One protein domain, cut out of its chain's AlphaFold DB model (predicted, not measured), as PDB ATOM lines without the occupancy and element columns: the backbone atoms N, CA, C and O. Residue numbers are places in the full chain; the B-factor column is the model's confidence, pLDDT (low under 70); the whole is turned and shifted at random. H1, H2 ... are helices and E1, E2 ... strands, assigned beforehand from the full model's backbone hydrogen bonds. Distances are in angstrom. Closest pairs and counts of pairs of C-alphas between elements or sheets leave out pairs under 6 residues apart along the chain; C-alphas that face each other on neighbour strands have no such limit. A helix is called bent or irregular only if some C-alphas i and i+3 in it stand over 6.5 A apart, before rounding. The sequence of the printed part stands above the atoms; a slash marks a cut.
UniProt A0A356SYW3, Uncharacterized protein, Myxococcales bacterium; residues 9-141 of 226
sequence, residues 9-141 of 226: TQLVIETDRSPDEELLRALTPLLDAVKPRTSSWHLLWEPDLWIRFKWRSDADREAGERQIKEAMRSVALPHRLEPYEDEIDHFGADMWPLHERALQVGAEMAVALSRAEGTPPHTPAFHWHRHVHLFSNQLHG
ATOM      1  N   THR A   9      42.481  -8.368 -43.183       95.62
ATOM      2  CA  THR A   9      41.204  -8.021 -43.821       95.62
ATOM      3  C   THR A   9      40.172  -9.093 -43.490       95.62
ATOM      4  O   THR A   9      40.474 -10.286 -43.563       95.62
ATOM      5  N   GLN A  10      38.952  -8.675 -43.172       93.94
ATOM      6  CA  GLN A  10      37.788  -9.531 -42.987       93.94
ATOM      7  C   GLN A  10      36.836  -9.386 -44.179       93.94
ATOM      8  O   GLN A  10      36.470  -8.282 -44.574       93.94
ATOM      9  N   LEU A  11      36.442 -10.516 -44.761       95.00
ATOM     10  CA  LEU A  11      35.310 -10.639 -45.672       95.00
ATOM     11  C   LEU A  11      34.101 -11.087 -44.857       95.00
ATOM     12  O   LEU A  11      34.123 -12.181 -44.302       95.00
ATOM     13  N   VAL A  12      33.056 -10.270 -44.815       91.56
ATOM     14  CA  VAL A  12      31.766 -10.630 -44.219       91.56
ATOM     15  C   VAL A  12      30.792 -10.964 -45.337       91.56
ATOM     16  O   VAL A  12      30.666 -10.186 -46.283       91.56
ATOM     17  N   ILE A  13      30.128 -12.111 -45.234       90.44
ATOM     18  CA  ILE A  13      29.093 -12.575 -46.157       90.44
ATOM     19  C   ILE A  13      27.824 -12.788 -45.344       90.44
ATOM     20  O   ILE A  13      27.761 -13.696 -44.513       90.44
ATOM     21  N   GLU A  14      26.828 -11.946 -45.590       87.75
ATOM     22  CA  GLU A  14      25.566 -11.982 -44.865       87.75
ATOM     23  C   GLU A  14      24.759 -13.209 -45.285       87.75
ATOM     24  O   GLU A  14      24.539 -13.451 -46.478       87.75
ATOM     25  N   THR A  15      24.345 -14.012 -44.306       76.12
ATOM     26  CA  THR A  15      23.602 -15.252 -44.550       76.12
ATOM     27  C   THR A  15      22.594 -15.513 -43.437       76.12
ATOM     28  O   THR A  15      22.880 -15.347 -42.256       76.12
ATOM     29  N   ASP A  16      21.398 -15.956 -43.816       68.75
ATOM     30  CA  ASP A  16      20.363 -16.439 -42.897       68.75
ATOM     31  C   ASP A  16      20.534 -17.934 -42.560       68.75
ATOM     32  O   ASP A  16      19.828 -18.481 -41.708       68.75
ATOM     33  N   ARG A  17      21.487 -18.601 -43.223       61.50
ATOM     34  CA  ARG A  17      21.823 -20.013 -43.050       61.50
ATOM     35  C   ARG A  17      23.218 -20.146 -42.461       61.50
ATOM     36  O   ARG A  17      24.212 -19.753 -43.072       61.50
ATOM     37  N   SER A  18      23.277 -20.747 -41.277       62.19
ATOM     38  CA  SER A  18      24.515 -21.110 -40.599       62.19
ATOM     39  C   SER A  18      24.405 -22.520 -40.023       62.19
ATOM     40  O   SER A  18      23.421 -22.816 -39.335       62.19
ATOM     41  N   PRO A  19      25.410 -23.388 -40.227       62.91
ATOM     42  CA  PRO A  19      26.447 -23.360 -41.277       62.91
ATOM     43  C   PRO A  19      25.928 -23.821 -42.658       62.91
ATOM     44  O   PRO A  19      25.180 -24.801 -42.733       62.91
ATOM     45  N   ASP A  20      26.379 -23.185 -43.750       71.31
ATOM     46  CA  ASP A  20      26.000 -23.514 -45.141       71.31
ATOM     47  C   ASP A  20      27.162 -24.169 -45.925       71.31
ATOM     48  O   ASP A  20      28.182 -23.550 -46.240       71.31
ATOM     49  N   GLU A  21      27.016 -25.462 -46.236       73.69
ATOM     50  CA  GLU A  21      28.024 -26.237 -46.971       73.69
ATOM     51  C   GLU A  21      28.164 -25.801 -48.436       73.69
ATOM     52  O   GLU A  21      29.280 -25.756 -48.962       73.69
ATOM     53  N   GLU A  22      27.053 -25.478 -49.100       79.50
ATOM     54  CA  GLU A  22      27.046 -25.088 -50.512       79.50
ATOM     55  C   GLU A  22      27.748 -23.746 -50.692       79.50
ATOM     56  O   GLU A  22      28.572 -23.600 -51.599       79.50
ATOM     57  N   LEU A  23      27.507 -22.805 -49.775       83.50
ATOM     58  CA  LEU A  23      28.216 -21.530 -49.740       83.50
ATOM     59  C   LEU A  23      29.726 -21.735 -49.566       83.50
ATOM     60  O   LEU A  23      30.521 -21.203 -50.345       83.50
ATOM     61  N   LEU A  24      30.153 -22.544 -48.590       84.50
ATOM     62  CA  LEU A  24      31.580 -22.782 -48.363       84.50
ATOM     63  C   LEU A  24      32.241 -23.503 -49.553       84.50
ATOM     64  O   LEU A  24      33.377 -23.190 -49.930       84.50
ATOM     65  N   ARG A  25      31.527 -24.430 -50.199       83.94
ATOM     66  CA  ARG A  25      31.964 -25.087 -51.440       83.94
ATOM     67  C   ARG A  25      32.092 -24.081 -52.589       83.94
ATOM     68  O   ARG A  25      33.093 -24.109 -53.299       83.94
ATOM     69  N   ALA A  26      31.147 -23.153 -52.738       86.25
ATOM     70  CA  ALA A  26      31.198 -22.099 -53.752       86.25
ATOM     71  C   ALA A  26      32.368 -21.118 -53.538       86.25
ATOM     72  O   ALA A  26      32.968 -20.654 -54.504       86.25
ATOM     73  N   LEU A  27      32.744 -20.849 -52.284       89.69
ATOM     74  CA  LEU A  27      33.868 -19.969 -51.927       89.69
ATOM     75  C   LEU A  27      35.237 -20.655 -52.020       89.69
ATOM     76  O   LEU A  27      36.280 -20.002 -52.023       89.69
ATOM     77  N   THR A  28      35.259 -21.978 -52.123       88.00
ATOM     78  CA  THR A  28      36.482 -22.782 -52.126       88.00
ATOM     79  C   THR A  28      37.494 -22.384 -53.221       88.00
ATOM     80  O   THR A  28      38.677 -22.259 -52.887       88.00
ATOM     81  N   PRO A  29      37.097 -22.125 -54.487       90.06
ATOM     82  CA  PRO A  29      38.024 -21.657 -55.522       90.06
ATOM     83  C   PRO A  29      38.640 -20.289 -55.209       90.06
ATOM     84  O   PRO A  29      39.824 -20.072 -55.467       90.06
ATOM     85  N   LEU A  30      37.859 -19.372 -54.622       91.06
ATOM     86  CA  LEU A  30      38.365 -18.077 -54.162       91.06
ATOM     87  C   LEU A  30      39.427 -18.280 -53.076       91.06
ATOM     88  O   LEU A  30      40.516 -17.712 -53.160       91.06
ATOM     89  N   LEU A  31      39.132 -19.125 -52.087       91.94
ATOM     90  CA  LEU A  31      40.054 -19.420 -50.994       91.94
ATOM     91  C   LEU A  31      41.379 -19.997 -51.515       91.94
ATOM     92  O   LEU A  31      42.439 -19.535 -51.102       91.94
ATOM     93  N   ASP A  32      41.354 -20.944 -52.453       92.12
ATOM     94  CA  ASP A  32      42.582 -21.506 -53.040       92.12
ATOM     95  C   ASP A  32      43.431 -20.470 -53.772       92.12
ATOM     96  O   ASP A  32      44.661 -20.535 -53.743       92.12
ATOM     97  N   ALA A  33      42.785 -19.494 -54.403       91.81
ATOM     98  CA  ALA A  33      43.480 -18.465 -55.153       91.81
ATOM     99  C   ALA A  33      44.096 -17.381 -54.245       91.81
ATOM    100  O   ALA A  33      45.121 -16.792 -54.597       91.81
ATOM    101  N   VAL A  34      43.502 -17.135 -53.071       93.44
ATOM    102  CA  VAL A  34      43.932 -16.094 -52.120       93.44
ATOM    103  C   VAL A  34      44.930 -16.619 -51.078       93.44
ATOM    104  O   VAL A  34      45.892 -15.917 -50.766       93.44
ATOM    105  N   LYS A  35      44.779 -17.860 -50.585       92.56
ATOM    106  CA  LYS A  35      45.641 -18.471 -49.542       92.56
ATOM    107  C   LYS A  35      47.156 -18.338 -49.770       92.56
ATOM    108  O   LYS A  35      47.874 -18.092 -48.799       92.56
ATOM    109  N   PRO A  36      47.702 -18.463 -50.997       94.50
ATOM    110  CA  PRO A  36      49.145 -18.315 -51.212       94.50
ATOM    111  C   PRO A  36      49.704 -16.933 -50.831       94.50
ATOM    112  O   PRO A  36      50.906 -16.805 -50.596       94.50
ATOM    113  N   ARG A  37      48.842 -15.909 -50.755       95.44
ATOM    114  CA  ARG A  37      49.177 -14.515 -50.413       95.44
ATOM    115  C   ARG A  37      49.109 -14.219 -48.917       95.44
ATOM    116  O   ARG A  37      49.552 -13.160 -48.470       95.44
ATOM    117  N   THR A  38      48.552 -15.138 -48.138       94.94
ATOM    118  CA  THR A  38      48.329 -14.956 -46.704       94.94
ATOM    119  C   THR A  38      49.416 -15.642 -45.885       94.94
ATOM    120  O   THR A  38      49.996 -16.651 -46.301       94.94
ATOM    121  N   SER A  39      49.736 -15.073 -44.728       94.06
ATOM    122  CA  SER A  39      50.535 -15.732 -43.691       94.06
ATOM    123  C   SER A  39      49.660 -16.650 -42.833       94.06
ATOM    124  O   SER A  39      50.126 -17.703 -42.408       94.06
ATOM    125  N   SER A  40      48.386 -16.293 -42.666       92.12
ATOM    126  CA  SER A  40      47.359 -17.073 -41.982       92.12
ATOM    127  C   SER A  40      45.974 -16.683 -42.494       92.12
ATOM    128  O   SER A  40      45.785 -15.597 -43.046       92.12
ATOM    129  N   TRP A  41      45.004 -17.573 -42.337       94.00
ATOM    130  CA  TRP A  41      43.610 -17.313 -42.667       94.00
ATOM    131  C   TRP A  41      42.718 -18.208 -41.812       94.00
ATOM    132  O   TRP A  41      43.121 -19.307 -41.431       94.00
ATOM    133  N   HIS A  42      41.506 -17.756 -41.526       89.75
ATOM    134  CA  HIS A  42      40.487 -18.575 -40.879       89.75
ATOM    135  C   HIS A  42      39.093 -18.055 -41.225       89.75
ATOM    136  O   HIS A  42      38.951 -16.989 -41.825       89.75
ATOM    137  N   LEU A  43      38.065 -18.824 -40.878       88.00
ATOM    138  CA  LEU A  43      36.671 -18.422 -41.029       88.00
ATOM    139  C   LEU A  43      35.926 -18.591 -39.707       88.00
ATOM    140  O   LEU A  43      36.350 -19.402 -38.886       88.00
ATOM    141  N   LEU A  44      34.848 -17.829 -39.531       78.50
ATOM    142  CA  LEU A  44      33.908 -17.913 -38.415       78.50
ATOM    143  C   LEU A  44      32.473 -17.766 -38.918       78.50
ATOM    144  O   LEU A  44      32.271 -17.237 -40.011       78.50
ATOM    145  N   TRP A  45      31.484 -18.236 -38.155       72.62
ATOM    146  CA  TRP A  45      30.090 -18.215 -38.604       72.62
ATOM    147  C   TRP A  45      29.112 -17.732 -37.523       72.62
ATOM    148  O   TRP A  45      28.566 -18.558 -36.793       72.62
ATOM    149  N   GLU A  46      28.842 -16.419 -37.451       62.62
ATOM    150  CA  GLU A  46      27.892 -15.807 -36.498       62.62
ATOM    151  C   GLU A  46      27.313 -14.452 -36.973       62.62
ATOM    152  O   GLU A  46      28.061 -13.497 -37.171       62.62
ATOM    153  N   PRO A  47      25.977 -14.303 -37.117       66.25
ATOM    154  CA  PRO A  47      25.141 -15.165 -37.971       66.25
ATOM    155  C   PRO A  47      25.682 -15.270 -39.413       66.25
ATOM    156  O   PRO A  47      25.397 -16.238 -40.120       66.25
ATOM    157  N   ASP A  48      26.505 -14.301 -39.803       80.38
ATOM    158  CA  ASP A  48      27.163 -14.176 -41.091       80.38
ATOM    159  C   ASP A  48      28.408 -15.067 -41.173       80.38
ATOM    160  O   ASP A  48      29.009 -15.432 -40.162       80.38
ATOM    161  N   LEU A  49      28.843 -15.381 -42.392       84.62
ATOM    162  CA  LEU A  49      30.135 -16.021 -42.619       84.62
ATOM    163  C   LEU A  49      31.225 -14.948 -42.670       84.62
ATOM    164  O   LEU A  49      31.237 -14.098 -43.561       84.62
ATOM    165  N   TRP A  50      32.170 -15.011 -41.740       88.56
ATOM    166  CA  TRP A  50      33.354 -14.159 -41.714       88.56
ATOM    167  C   TRP A  50      34.567 -14.948 -42.180       88.56
ATOM    168  O   TRP A  50      34.795 -16.066 -41.731       88.56
ATOM    169  N   ILE A  51      35.380 -14.370 -43.059       93.12
ATOM    170  CA  ILE A  51      36.651 -14.953 -43.491       93.12
ATOM    171  C   ILE A  51      37.742 -13.915 -43.285       93.12
ATOM    172  O   ILE A  51      37.728 -12.851 -43.901       93.12
ATOM    173  N   ARG A  52      38.691 -14.227 -42.407       93.88
ATOM    174  CA  ARG A  52      39.779 -13.336 -42.007       93.88
ATOM    175  C   ARG A  52      41.066 -13.770 -42.691       93.88
ATOM    176  O   ARG A  52      41.438 -14.944 -42.662       93.88
ATOM    177  N   PHE A  53      41.759 -12.812 -43.293       95.75
ATOM    178  CA  PHE A  53      43.016 -13.013 -44.004       95.75
ATOM    179  C   PHE A  53      44.105 -12.160 -43.363       95.75
ATOM    180  O   PHE A  53      44.000 -10.934 -43.350       95.75
ATOM    181  N   LYS A  54      45.168 -12.803 -42.879       94.81
ATOM    182  CA  LYS A  54      46.403 -12.139 -42.460       94.81
ATOM    183  C   LYS A  54      47.345 -12.101 -43.650       94.81
ATOM    184  O   LYS A  54      47.840 -13.142 -44.092       94.81
ATOM    185  N   TRP A  55      47.588 -10.927 -44.213       95.62
ATOM    186  CA  TRP A  55      48.387 -10.809 -45.434       95.62
ATOM    187  C   TRP A  55      49.881 -10.977 -45.147       95.62
ATOM    188  O   TRP A  55      50.333 -10.823 -44.017       95.62
ATOM    189  N   ARG A  56      50.678 -11.338 -46.157       94.25
ATOM    190  CA  ARG A  56      52.150 -11.359 -46.029       94.25
ATOM    191  C   ARG A  56      52.772  -9.975 -46.207       94.25
ATOM    192  O   ARG A  56      53.866  -9.729 -45.711       94.25
ATOM    193  N   SER A  57      52.086  -9.098 -46.936       93.50
ATOM    194  CA  SER A  57      52.507  -7.738 -47.265       93.50
ATOM    195  C   SER A  57      51.302  -6.888 -47.686       93.50
ATOM    196  O   SER A  57      50.244  -7.430 -48.015       93.50
ATOM    197  N   ASP A  58      51.461  -5.565 -47.749       91.88
ATOM    198  CA  ASP A  58      50.434  -4.680 -48.323       91.88
ATOM    199  C   ASP A  58      50.173  -4.957 -49.809       91.88
ATOM    200  O   ASP A  58      49.030  -4.916 -50.257       91.88
ATOM    201  N   ALA A  59      51.207  -5.313 -50.578       92.94
ATOM    202  CA  ALA A  59      51.043  -5.677 -51.984       92.94
ATOM    203  C   ALA A  59      50.184  -6.946 -52.148       92.94
ATOM    204  O   ALA A  59      49.345  -7.028 -53.049       92.94
ATOM    205  N   ASP A  60      50.369  -7.924 -51.256       95.56
ATOM    206  CA  ASP A  60      49.538  -9.127 -51.197       95.56
ATOM    207  C   ASP A  60      48.102  -8.815 -50.788       95.56
ATOM    208  O   ASP A  60      47.183  -9.364 -51.398       95.56
ATOM    209  N   ARG A  61      47.911  -7.902 -49.827       94.88
ATOM    210  CA  ARG A  61      46.591  -7.402 -49.428       94.88
ATOM    211  C   ARG A  61      45.854  -6.779 -50.598       94.88
ATOM    212  O   ARG A  61      44.758  -7.211 -50.929       94.88
ATOM    213  N   GLU A  62      46.458  -5.805 -51.268       93.94
ATOM    214  CA  GLU A  62      45.818  -5.114 -52.386       93.94
ATOM    215  C   GLU A  62      45.461  -6.068 -53.535       93.94
ATOM    216  O   GLU A  62      44.388  -5.967 -54.133       93.94
ATOM    217  N   ALA A  63      46.360  -7.001 -53.866       94.81
ATOM    218  CA  ALA A  63      46.104  -8.003 -54.895       94.81
ATOM    219  C   ALA A  63      44.996  -8.982 -54.478       94.81
ATOM    220  O   ALA A  63      44.108  -9.269 -55.283       94.81
ATOM    221  N   GLY A  64      45.033  -9.460 -53.232       95.62
ATOM    222  CA  GLY A  64      44.040 -10.363 -52.662       95.62
ATOM    223  C   GLY A  64      42.654  -9.727 -52.574       95.62
ATOM    224  O   GLY A  64      41.689 -10.316 -53.045       95.62
ATOM    225  N   GLU A  65      42.545  -8.495 -52.077       95.62
ATOM    226  CA  GLU A  65      41.276  -7.761 -51.994       95.62
ATOM    227  C   GLU A  65      40.661  -7.503 -53.374       95.62
ATOM    228  O   GLU A  65      39.450  -7.647 -53.539       95.62
ATOM    229  N   ARG A  66      41.469  -7.159 -54.392       95.06
ATOM    230  CA  ARG A  66      40.971  -7.043 -55.776       95.06
ATOM    231  C   ARG A  66      40.407  -8.368 -56.282       95.06
ATOM    232  O   ARG A  66      39.355  -8.382 -56.914       95.06
ATOM    233  N   GLN A  67      41.094  -9.466 -55.991       95.31
ATOM    234  CA  GLN A  67      40.679 -10.801 -56.403       95.31
ATOM    235  C   GLN A  67      39.409 -11.267 -55.682       95.31
ATOM    236  O   GLN A  67      38.519 -11.816 -56.328       95.31
ATOM    237  N   ILE A  68      39.289 -10.988 -54.380       95.62
ATOM    238  CA  ILE A  68      38.067 -11.236 -53.607       95.62
ATOM    239  C   ILE A  68      36.907 -10.437 -54.202       95.62
ATOM    240  O   ILE A  68      35.873 -11.017 -54.509       95.62
ATOM    241  N   LYS A  69      37.086  -9.132 -54.441       94.12
ATOM    242  CA  LYS A  69      36.039  -8.281 -55.031       94.12
ATOM    243  C   LYS A  69      35.567  -8.794 -56.388       94.12
ATOM    244  O   LYS A  69      34.376  -8.741 -56.656       94.12
ATOM    245  N   GLU A  70      36.475  -9.274 -57.236       93.25
ATOM    246  CA  GLU A  70      36.102  -9.848 -58.532       93.25
ATOM    247  C   GLU A  70      35.309 -11.149 -58.366       93.25
ATOM    248  O   GLU A  70      34.234 -11.288 -58.943       93.25
ATOM    249  N   ALA A  71      35.805 -12.080 -57.545       90.94
ATOM    250  CA  ALA A  71      35.156 -13.371 -57.330       90.94
ATOM    251  C   ALA A  71      33.776 -13.233 -56.677       90.94
ATOM    252  O   ALA A  71      32.852 -13.956 -57.034       90.94
ATOM    253  N   MET A  72      33.614 -12.284 -55.756       91.19
ATOM    254  CA  MET A  72      32.357 -12.087 -55.039       91.19
ATOM    255  C   MET A  72      31.257 -11.440 -55.897       91.19
ATOM    256  O   MET A  72      30.092 -11.501 -55.518       91.19
ATOM    257  N   ARG A  73      31.566 -10.901 -57.091       88.56
ATOM    258  CA  ARG A  73      30.537 -10.396 -58.027       88.56
ATOM    259  C   ARG A  73      29.552 -11.469 -58.489       88.56
ATOM    260  O   ARG A  73      28.445 -11.126 -58.892       88.56
ATOM    261  N   SER A  74      29.958 -12.739 -58.485       82.94
ATOM    262  CA  SER A  74      29.098 -13.866 -58.862       82.94
ATOM    263  C   SER A  74      28.334 -14.468 -57.678       82.94
ATOM    264  O   SER A  74      27.471 -15.320 -57.886       82.94
ATOM    265  N   VAL A  75      28.621 -14.031 -56.448       81.94
ATOM    266  CA  VAL A  75      27.948 -14.493 -55.233       81.94
ATOM    267  C   VAL A  75      26.734 -13.602 -54.979       81.94
ATOM    268  O   VAL A  75      26.864 -12.397 -54.796       81.94
ATOM    269  N   ALA A  76      25.537 -14.192 -54.957       84.12
ATOM    270  CA  ALA A  76      24.270 -13.465 -54.807       84.12
ATOM    271  C   ALA A  76      23.962 -13.008 -53.364       84.12
ATOM    272  O   ALA A  76      22.862 -12.526 -53.098       84.12
ATOM    273  N   LEU A  77      24.907 -13.176 -52.437       86.50
ATOM    274  CA  LEU A  77      24.770 -12.781 -51.038       86.50
ATOM    275  C   LEU A  77      25.393 -11.397 -50.800       86.50
ATOM    276  O   LEU A  77      26.457 -11.105 -51.370       86.50
ATOM    277  N   PRO A  78      24.773 -10.549 -49.955       91.19
ATOM    278  CA  PRO A  78      25.395  -9.308 -49.515       91.19
ATOM    279  C   PRO A  78      26.746  -9.598 -48.858       91.19
ATOM    280  O   PRO A  78      26.891 -10.546 -48.088       91.19
ATOM    281  N   HIS A  79      27.757  -8.803 -49.197       93.75
ATOM    282  CA  HIS A  79      29.101  -8.995 -48.672       93.75
ATOM    283  C   HIS A  79      29.874  -7.682 -48.599       93.75
ATOM    284  O   HIS A  79      29.636  -6.751 -49.374       93.75
ATOM    285  N   ARG A  80      30.849  -7.623 -47.692       93.88
ATOM    286  CA  ARG A  80      31.744  -6.472 -47.520       93.88
ATOM    287  C   ARG A  80      33.147  -6.913 -47.120       93.88
ATOM    288  O   ARG A  80      33.327  -7.954 -46.497       93.88
ATOM    289  N   LEU A  81      34.134  -6.103 -47.498       94.38
ATOM    290  CA  LEU A  81      35.506  -6.212 -47.007       94.38
ATOM    291  C   LEU A  81      35.765  -5.076 -46.025       94.38
ATOM    292  O   LEU A  81      35.525  -3.916 -46.362       94.38
ATOM    293  N   GLU A  82      36.288  -5.412 -44.857       92.75
ATOM    294  CA  GLU A  82      36.595  -4.468 -43.788       92.75
ATOM    295  C   GLU A  82      37.957  -4.784 -43.146       92.75
ATOM    296  O   GLU A  82      38.423  -5.926 -43.217       92.75
ATOM    297  N   PRO A  83      38.647  -3.790 -42.561       89.69
ATOM    298  CA  PRO A  83      39.820  -4.048 -41.731       89.69
ATOM    299  C   PRO A  83      39.449  -4.933 -40.536       89.69
ATOM    300  O   PRO A  83      38.360  -4.800 -39.985       89.69
ATOM    301  N   TYR A  84      40.367  -5.803 -40.123       86.38
ATOM    302  CA  TYR A  84      40.251  -6.566 -38.877       86.38
ATOM    303  C   TYR A  84      41.428  -6.221 -37.969       86.38
ATOM    304  O   TYR A  84      42.553  -6.057 -38.440       86.38
ATOM    305  N   GLU A  85      41.164  -6.080 -36.678       84.06
ATOM    306  CA  GLU A  85      42.193  -5.940 -35.651       84.06
ATOM    307  C   GLU A  85      42.329  -7.293 -34.960       84.06
ATOM    308  O   GLU A  85      41.323  -7.920 -34.630       84.06
ATOM    309  N   ASP A  86      43.562  -7.781 -34.804       80.44
ATOM    310  CA  ASP A  86      43.759  -9.052 -34.123       80.44
ATOM    311  C   ASP A  86      43.454  -8.954 -32.628       80.44
ATOM    312  O   ASP A  86      43.471  -7.894 -32.011       80.44
ATOM    313  N   GLU A  87      43.164 -10.102 -32.030       76.81
ATOM    314  CA  GLU A  87      42.723 -10.179 -30.639       76.81
ATOM    315  C   GLU A  87      43.907 -10.491 -29.712       76.81
ATOM    316  O   GLU A  87      43.762 -11.124 -28.663       76.81
ATOM    317  N   ILE A  88      45.113 -10.053 -30.094       77.31
ATOM    318  CA  ILE A  88      46.337 -10.299 -29.325       77.31
ATOM    319  C   ILE A  88      46.267  -9.680 -27.927       77.31
ATOM    320  O   ILE A  88      46.763 -10.282 -26.978       77.31
ATOM    321  N   ASP A  89      45.600  -8.535 -27.778       71.06
ATOM    322  CA  ASP A  89      45.391  -7.880 -26.483       71.06
ATOM    323  C   ASP A  89      44.424  -8.670 -25.587       71.06
ATOM    324  O   ASP A  89      44.523  -8.611 -24.362       71.06
ATOM    325  N   HIS A  90      43.520  -9.452 -26.187       65.38
ATOM    326  CA  HIS A  90      42.577 -10.304 -25.468       65.38
ATOM    327  C   HIS A  90      43.215 -11.632 -25.039       65.38
ATOM    328  O   HIS A  90      43.113 -12.030 -23.880       65.38
ATOM    329  N   PHE A  91      43.890 -12.321 -25.963       60.53
ATOM    330  CA  PHE A  91      44.479 -13.638 -25.696       60.53
ATOM    331  C   PHE A  91      45.880 -13.564 -25.076       60.53
ATOM    332  O   PHE A  91      46.315 -14.506 -24.415       60.53
ATOM    333  N   GLY A  92      46.595 -12.457 -25.266       71.75
ATOM    334  CA  GLY A  92      48.005 -12.300 -24.925       71.75
ATOM    335  C   GLY A  92      48.941 -12.786 -26.036       71.75
ATOM    336  O   GLY A  92      48.634 -13.713 -26.789       71.75
ATOM    337  N   ALA A  93      50.131 -12.180 -26.112       82.31
ATOM    338  CA  ALA A  93      51.103 -12.400 -27.190       82.31
ATOM    339  C   ALA A  93      51.594 -13.853 -27.335       82.31
ATOM    340  O   ALA A  93      51.930 -14.271 -28.441       82.31
ATOM    341  N   ASP A  94      51.603 -14.625 -26.245       75.56
ATOM    342  CA  ASP A  94      52.031 -16.029 -26.260       75.56
ATOM    343  C   ASP A  94      50.919 -16.973 -26.745       75.56
ATOM    344  O   ASP A  94      51.182 -17.960 -27.434       75.56
ATOM    345  N   MET A  95      49.665 -16.672 -26.402       67.25
ATOM    346  CA  MET A  95      48.522 -17.539 -26.702       67.25
ATOM    347  C   MET A  95      47.890 -17.227 -28.052       67.25
ATOM    348  O   MET A  95      47.386 -18.140 -28.707       67.25
ATOM    349  N   TRP A  96      47.940 -15.971 -28.497       79.19
ATOM    350  CA  TRP A  96      47.355 -15.558 -29.768       79.19
ATOM    351  C   TRP A  96      47.870 -16.367 -30.971       79.19
ATOM    352  O   TRP A  96      47.038 -16.884 -31.714       79.19
ATOM    353  N   PRO A  97      49.186 -16.609 -31.149       78.81
ATOM    354  CA  PRO A  97      49.671 -17.435 -32.258       78.81
ATOM    355  C   PRO A  97      49.139 -18.875 -32.227       78.81
ATOM    356  O   PRO A  97      48.908 -19.476 -33.277       78.81
ATOM    357  N   LEU A  98      48.932 -19.441 -31.030       71.94
ATOM    358  CA  LEU A  98      48.365 -20.783 -30.864       71.94
ATOM    359  C   LEU A  98      46.873 -20.797 -31.211       71.94
ATOM    360  O   LEU A  98      46.410 -21.718 -31.885       71.94
ATOM    361  N   HIS A  99      46.141 -19.767 -30.786       73.50
ATOM    362  CA  HIS A  99      44.724 -19.598 -31.093       73.50
ATOM    363  C   HIS A  99      44.497 -19.377 -32.596       73.50
ATOM    364  O   HIS A  99      43.726 -20.106 -33.217       73.50
ATOM    365  N   GLU A 100      45.253 -18.461 -33.206       81.19
ATOM    366  CA  GLU A 100      45.261 -18.207 -34.650       81.19
ATOM    367  C   GLU A 100      45.511 -19.505 -35.435       81.19
ATOM    368  O   GLU A 100      44.810 -19.809 -36.403       81.19
ATOM    369  N   ARG A 101      46.473 -20.324 -34.985       79.25
ATOM    370  CA  ARG A 101      46.767 -21.615 -35.614       79.25
ATOM    371  C   ARG A 101      45.617 -22.611 -35.477       79.25
ATOM    372  O   ARG A 101      45.351 -23.342 -36.432       79.25
ATOM    373  N   ALA A 102      44.953 -22.663 -34.324       73.69
ATOM    374  CA  ALA A 102      43.806 -23.540 -34.105       73.69
ATOM    375  C   ALA A 102      42.638 -23.181 -35.041       73.69
ATOM    376  O   ALA A 102      42.100 -24.069 -35.703       73.69
ATOM    377  N   LEU A 103      42.330 -21.885 -35.169       80.06
ATOM    378  CA  LEU A 103      41.313 -21.373 -36.092       80.06
ATOM    379  C   LEU A 103      41.649 -21.704 -37.553       80.06
ATOM    380  O   LEU A 103      40.790 -22.165 -38.305       80.06
ATOM    381  N   GLN A 104      42.912 -21.533 -37.959       84.88
ATOM    382  CA  GLN A 104      43.349 -21.876 -39.315       84.88
ATOM    383  C   GLN A 104      43.176 -23.371 -39.611       84.88
ATOM    384  O   GLN A 104      42.629 -23.734 -40.652       84.88
ATOM    385  N   VAL A 105      43.634 -24.246 -38.708       75.19
ATOM    386  CA  VAL A 105      43.482 -25.705 -38.867       75.19
ATOM    387  C   VAL A 105      42.003 -26.077 -38.972       75.19
ATOM    388  O   VAL A 105      41.628 -26.935 -39.773       75.19
ATOM    389  N   GLY A 106      41.158 -25.392 -38.209       71.62
ATOM    390  CA  GLY A 106      39.715 -25.512 -38.292       71.62
ATOM    391  C   GLY A 106      39.121 -25.177 -39.642       71.62
ATOM    392  O   GLY A 106      38.404 -25.985 -40.232       71.62
ATOM    393  N   ALA A 107      39.465 -24.003 -40.158       82.44
ATOM    394  CA  ALA A 107      39.017 -23.546 -41.462       82.44
ATOM    395  C   ALA A 107      39.515 -24.465 -42.594       82.44
ATOM    396  O   ALA A 107      38.766 -24.786 -43.518       82.44
ATOM    397  N   GLU A 108      40.761 -24.941 -42.514       82.38
ATOM    398  CA  GLU A 108      41.322 -25.920 -43.451       82.38
ATOM    399  C   GLU A 108      40.539 -27.238 -43.426       82.38
ATOM    400  O   GLU A 108      40.212 -27.771 -44.490       82.38
ATOM    401  N   MET A 109      40.178 -27.725 -42.237       72.25
ATOM    402  CA  MET A 109      39.357 -28.923 -42.074       72.25
ATOM    403  C   MET A 109      37.945 -28.728 -42.633       72.25
ATOM    404  O   MET A 109      37.457 -29.594 -43.357       72.25
ATOM    405  N   ALA A 110      37.299 -27.593 -42.350       74.81
ATOM    406  CA  ALA A 110      35.974 -27.270 -42.878       74.81
ATOM    407  C   ALA A 110      35.969 -27.273 -44.416       74.81
ATOM    408  O   ALA A 110      35.132 -27.927 -45.034       74.81
ATOM    409  N   VAL A 111      36.953 -26.631 -45.051       79.62
ATOM    410  CA  VAL A 111      37.085 -26.635 -46.518       79.62
ATOM    411  C   VAL A 111      37.413 -28.027 -47.067       79.62
ATOM    412  O   VAL A 111      36.920 -28.405 -48.125       79.62
ATOM    413  N   ALA A 112      38.247 -28.814 -46.386       74.31
ATOM    414  CA  ALA A 112      38.541 -30.178 -46.822       74.31
ATOM    415  C   ALA A 112      37.285 -31.062 -46.786       74.31
ATOM    416  O   ALA A 112      37.022 -31.811 -47.727       74.31
ATOM    417  N   LEU A 113      36.485 -30.932 -45.727       69.06
ATOM    418  CA  LEU A 113      35.233 -31.655 -45.556       69.06
ATOM    419  C   LEU A 113      34.168 -31.210 -46.578       69.06
ATOM    420  O   LEU A 113      33.484 -32.079 -47.108       69.06
ATOM    421  N   SER A 114      34.080 -29.919 -46.939       71.94
ATOM    422  CA  SER A 114      33.152 -29.478 -47.999       71.94
ATOM    423  C   SER A 114      33.545 -29.999 -49.376       71.94
ATOM    424  O   SER A 114      32.708 -30.055 -50.264       71.94
ATOM    425  N   ARG A 115      34.805 -30.383 -49.604       70.56
ATOM    426  CA  ARG A 115      35.260 -30.946 -50.887       70.56
ATOM    427  C   ARG A 115      35.060 -32.445 -51.007       70.56
ATOM    428  O   ARG A 115      35.067 -32.941 -52.130       70.56
ATOM    429  N   ALA A 116      34.943 -33.163 -49.893       64.19
ATOM    430  CA  ALA A 116      34.815 -34.610 -49.917       64.19
ATOM    431  C   ALA A 116      33.548 -34.996 -50.704       64.19
ATOM    432  O   ALA A 116      32.426 -34.716 -50.286       64.19
ATOM    433  N   GLU A 117      33.727 -35.572 -51.896       46.03
ATOM    434  CA  GLU A 117      32.623 -36.124 -52.677       46.03
ATOM    435  C   GLU A 117      32.048 -37.329 -51.939       46.03
ATOM    436  O   GLU A 117      32.759 -38.280 -51.611       46.03
ATOM    437  N   GLY A 118      30.744 -37.263 -51.672       45.75
ATOM    438  CA  GLY A 118      30.083 -38.174 -50.758       45.75
ATOM    439  C   GLY A 118      30.330 -37.747 -49.317       45.75
ATOM    440  O   GLY A 118      31.408 -37.942 -48.757       45.75
ATOM    441  N   THR A 119      29.279 -37.243 -48.672       42.28
ATOM    442  CA  THR A 119      29.134 -37.403 -47.225       42.28
ATOM    443  C   THR A 119      29.532 -38.854 -46.927       42.28
ATOM    444  O   THR A 119      28.964 -39.743 -47.577       42.28
ATOM    445  N   PRO A 120      30.488 -39.158 -46.021       38.66
ATOM    446  CA  PRO A 120      30.629 -40.533 -45.563       38.66
ATOM    447  C   PRO A 120      29.205 -40.978 -45.227       38.66
ATOM    448  O   PRO A 120      28.511 -40.187 -44.583       38.66
ATOM    449  N   PRO A 121      28.709 -42.129 -45.718       38.84
ATOM    450  CA  PRO A 121      27.269 -42.419 -45.830       38.84
ATOM    451  C   PRO A 121      26.465 -42.322 -44.515       38.84
ATOM    452  O   PRO A 121      25.246 -42.488 -44.501       38.84
ATOM    453  N   HIS A 122      27.138 -42.022 -43.402       37.22
ATOM    454  CA  HIS A 122      26.630 -41.836 -42.055       37.22
ATOM    455  C   HIS A 122      27.222 -40.616 -41.320       37.22
ATOM    456  O   HIS A 122      27.325 -40.654 -40.095       37.22
ATOM    457  N   THR A 123      27.619 -39.536 -42.002       37.72
ATOM    458  CA  THR A 123      27.963 -38.260 -41.348       37.72
ATOM    459  C   THR A 123      26.778 -37.297 -41.461       37.72
ATOM    460  O   THR A 123      26.690 -36.555 -42.431       37.72
ATOM    461  N   PRO A 124      25.821 -37.318 -40.516       40.47
ATOM    462  CA  PRO A 124      24.716 -36.365 -40.486       40.47
ATOM    463  C   PRO A 124      25.185 -34.921 -40.638       40.47
ATOM    464  O   PRO A 124      26.253 -34.582 -40.127       40.47
ATOM    465  N   ALA A 125      24.339 -34.056 -41.205       43.38
ATOM    466  CA  ALA A 125      24.545 -32.602 -41.262       43.38
ATOM    467  C   ALA A 125      25.017 -32.006 -39.916       43.38
ATOM    468  O   ALA A 125      25.856 -31.116 -39.872       43.38
ATOM    469  N   PHE A 126      24.580 -32.595 -38.800       36.12
ATOM    470  CA  PHE A 126      25.040 -32.283 -37.447       36.12
ATOM    471  C   PHE A 126      26.562 -32.420 -37.224       36.12
ATOM    472  O   PHE A 126      27.152 -31.629 -36.498       36.12
ATOM    473  N   HIS A 127      27.233 -33.405 -37.826       39.31
ATOM    474  CA  HIS A 127      28.686 -33.574 -37.717       39.31
ATOM    475  C   HIS A 127      29.466 -32.587 -38.578       39.31
ATOM    476  O   HIS A 127      30.562 -32.193 -38.182       39.31
ATOM    477  N   TRP A 128      28.911 -32.201 -39.724       44.53
ATOM    478  CA  TRP A 128      29.419 -31.103 -40.538       44.53
ATOM    479  C   TRP A 128      29.333 -29.791 -39.748       44.53
ATOM    480  O   TRP A 128      30.356 -29.163 -39.479       44.53
ATOM    481  N   HIS A 129      28.143 -29.473 -39.230       48.62
ATOM    482  CA  HIS A 129      27.915 -28.304 -38.383       48.62
ATOM    483  C   HIS A 129      28.786 -28.298 -37.129       48.62
ATOM    484  O   HIS A 129      29.310 -27.258 -36.762       48.62
ATOM    485  N   ARG A 130      29.017 -29.464 -36.518       45.12
ATOM    486  CA  ARG A 130      29.941 -29.646 -35.392       45.12
ATOM    487  C   ARG A 130      31.389 -29.309 -35.739       45.12
ATOM    488  O   ARG A 130      32.056 -28.720 -34.906       45.12
ATOM    489  N   HIS A 131      31.907 -29.738 -36.890       49.88
ATOM    490  CA  HIS A 131      33.305 -29.464 -37.246       49.88
ATOM    491  C   HIS A 131      33.500 -28.004 -37.634       49.88
ATOM    492  O   HIS A 131      34.512 -27.417 -37.280       49.88
ATOM    493  N   VAL A 132      32.520 -27.396 -38.299       49.38
ATOM    494  CA  VAL A 132      32.552 -25.954 -38.537       49.38
ATOM    495  C   VAL A 132      32.463 -25.231 -37.184       49.38
ATOM    496  O   VAL A 132      33.432 -24.613 -36.783       49.38
ATOM    497  N   HIS A 133      31.427 -25.462 -36.371       49.44
ATOM    498  CA  HIS A 133      31.254 -24.816 -35.056       49.44
ATOM    499  C   HIS A 133      32.445 -25.000 -34.094       49.44
ATOM    500  O   HIS A 133      32.921 -24.027 -33.533       49.44
ATOM    501  N   LEU A 134      32.987 -26.213 -33.920       48.69
ATOM    502  CA  LEU A 134      34.077 -26.464 -32.957       48.69
ATOM    503  C   LEU A 134      35.426 -25.865 -33.356       48.69
ATOM    504  O   LEU A 134      36.295 -25.715 -32.498       48.69
ATOM    505  N   PHE A 135      35.641 -25.615 -34.644       47.97
ATOM    506  CA  PHE A 135      36.944 -25.181 -35.133       47.97
ATOM    507  C   PHE A 135      36.925 -23.816 -35.826       47.97
ATOM    508  O   PHE A 135      37.986 -23.259 -36.103       47.97
ATOM    509  N   SER A 136      35.736 -23.294 -36.105       46.22
ATOM    510  CA  SER A 136      35.510 -21.994 -36.713       46.22
ATOM    511  C   SER A 136      34.742 -21.055 -35.804       46.22
ATOM    512  O   SER A 136      34.591 -19.917 -36.190       46.22
ATOM    513  N   ASN A 137      34.217 -21.462 -34.650       44.50
ATOM    514  CA  ASN A 137      33.613 -20.494 -33.739       44.50
ATOM    515  C   ASN A 137      34.560 -20.248 -32.571       44.50
ATOM    516  O   ASN A 137      35.142 -21.170 -31.992       44.50
ATOM    517  N   GLN A 138      34.734 -18.973 -32.241       41.88
ATOM    518  CA  GLN A 138      35.142 -18.611 -30.896       41.88
ATOM    519  C   GLN A 138      34.063 -19.136 -29.942       41.88
ATOM    520  O   GLN A 138      32.901 -19.259 -30.321       41.88
ATOM    521  N   LEU A 139      34.442 -19.510 -28.723       42.38
ATOM    522  CA  LEU A 139      33.477 -19.886 -27.692       42.38
ATOM    523  C   LEU A 139      32.664 -18.643 -27.295       42.38
ATOM    524  O   LEU A 139      32.950 -18.038 -26.268       42.38
ATOM    525  N   HIS A 140      31.684 -18.247 -28.106       37.78
ATOM    526  CA  HIS A 140      30.767 -17.154 -27.801       37.78
ATOM    527  C   HIS A 140      29.382 -17.720 -27.521       37.78
ATOM    528  O   HIS A 140      28.686 -18.268 -28.372       37.78
ATOM    529  N   GLY A 141      29.044 -17.672 -26.239       44.69
ATOM    530  CA  GLY A 141      27.897 -18.321 -25.624       44.69
ATOM    531  C   GLY A 141      28.237 -18.654 -24.177       44.69
ATOM    532  O   GLY A 141      29.401 -18.621 -23.767       44.69
TER     533      GLY A 141
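This is residues 9 to 141 of the 226 residues of an uncharacterized protein of Myxococcales bacterium (UniProt A0A356SYW3). A twisted sheet of four strands has two helices, H1 and H2, side by side over one face, and at its E2 edge a helical hairpin, of which H4 packs on E2 while H5 only grazes the sheet with residues 132 to 136. H4 stands beside E2 at the sheet's level, H5 folds back along H4, and the small H3 lies away from the sheet. The printed part has 133 residues with five named helices and four named strands, in the order E1 H1 E2 E3 H2 E4 H3 H4 H5; the sheet runs E2 E3 E1 E4, antiparallel throughout, and the class is mixed, helices and strands. It is compact, with a radius of gyration of the C-alphas of 14.7 A and spans of 44 by 36 by 25 A.

In the sheet, E2 is residues 38 to 46, 22.9 A long, E3 48 to 55, 21.9 A, E1 9 to 13, and E4 79 to 84. E1 begins at C-alpha 9 (41.204, -8.021, -43.821). H1 is residues 21 to 37, 24.4 A, with a kink of 53 degrees near residue 30; it is irregular, with C-alphas 26 and 29 7.1 A apart. H2 is residues 58 to 72, 20.7 A, and H3 88 to 91. H4, residues 96 to 115, is 28.8 A long and begins at C-alpha 96 (47.355, -15.558, -29.768). H5, residues 125 to 136, ends at C-alpha 136 (35.510, -21.994, -36.713).

E2 and E3 form a hairpin, with N 44 and O 50 2.8 A apart. E3 and E1 pair through N 11 and O 51, 2.8 A, and E1 and E4 through N 10 and O 82, 2.8 A. H1 and H2 are on the same face, making two layers, helices over a sheet; H1 runs along E3 at a height over the sheet of 10.0 A, and H2 along E1 at 8.6 A. E1, H1, E2 and E3, H2, E4 are split strand-helix-strand units, each with another strand between its two, and both crossovers are right-handed. H1, with residues 30 to 37 alone, touches H2 at a shallow tilt of 26 degrees, opposite ways; the closest C-alphas, of Arg 37 and Asp 60, are 5.5 A apart. With residues 21 to 28 alone it touches H4, closest at the C-alphas of Arg 25 and Ser 114, 5.7 A. H4 is at the sheet's level; its C-alpha 104 is 4.6 A from that of His 42 in E2. H4 and H5 form a helical hairpin at a shallow tilt of 26 degrees, opposite ways, closest at the C-alphas of Gly 106 and Phe 135, 4.2 A; H5 only grazes the sheet with residues 132 to 136. H3 is not on the sheet and is close to H4 but not clearly touching, 5.4 A between the C-alphas of Ile 88 and Trp 96. In H2, H4 and H5 every O i to N i+4 pair is within hydrogen-bond range, in H1 9 of 13, and H3 is too short for such a pair.

The C-alphas farthest apart, of Ala 59 and His 122, are 44.7 A from each other. The printed part has no cut and no long link. The mean pLDDT of the printed part is 76.5, with 36 residues under 70, among them residues 116 to 141.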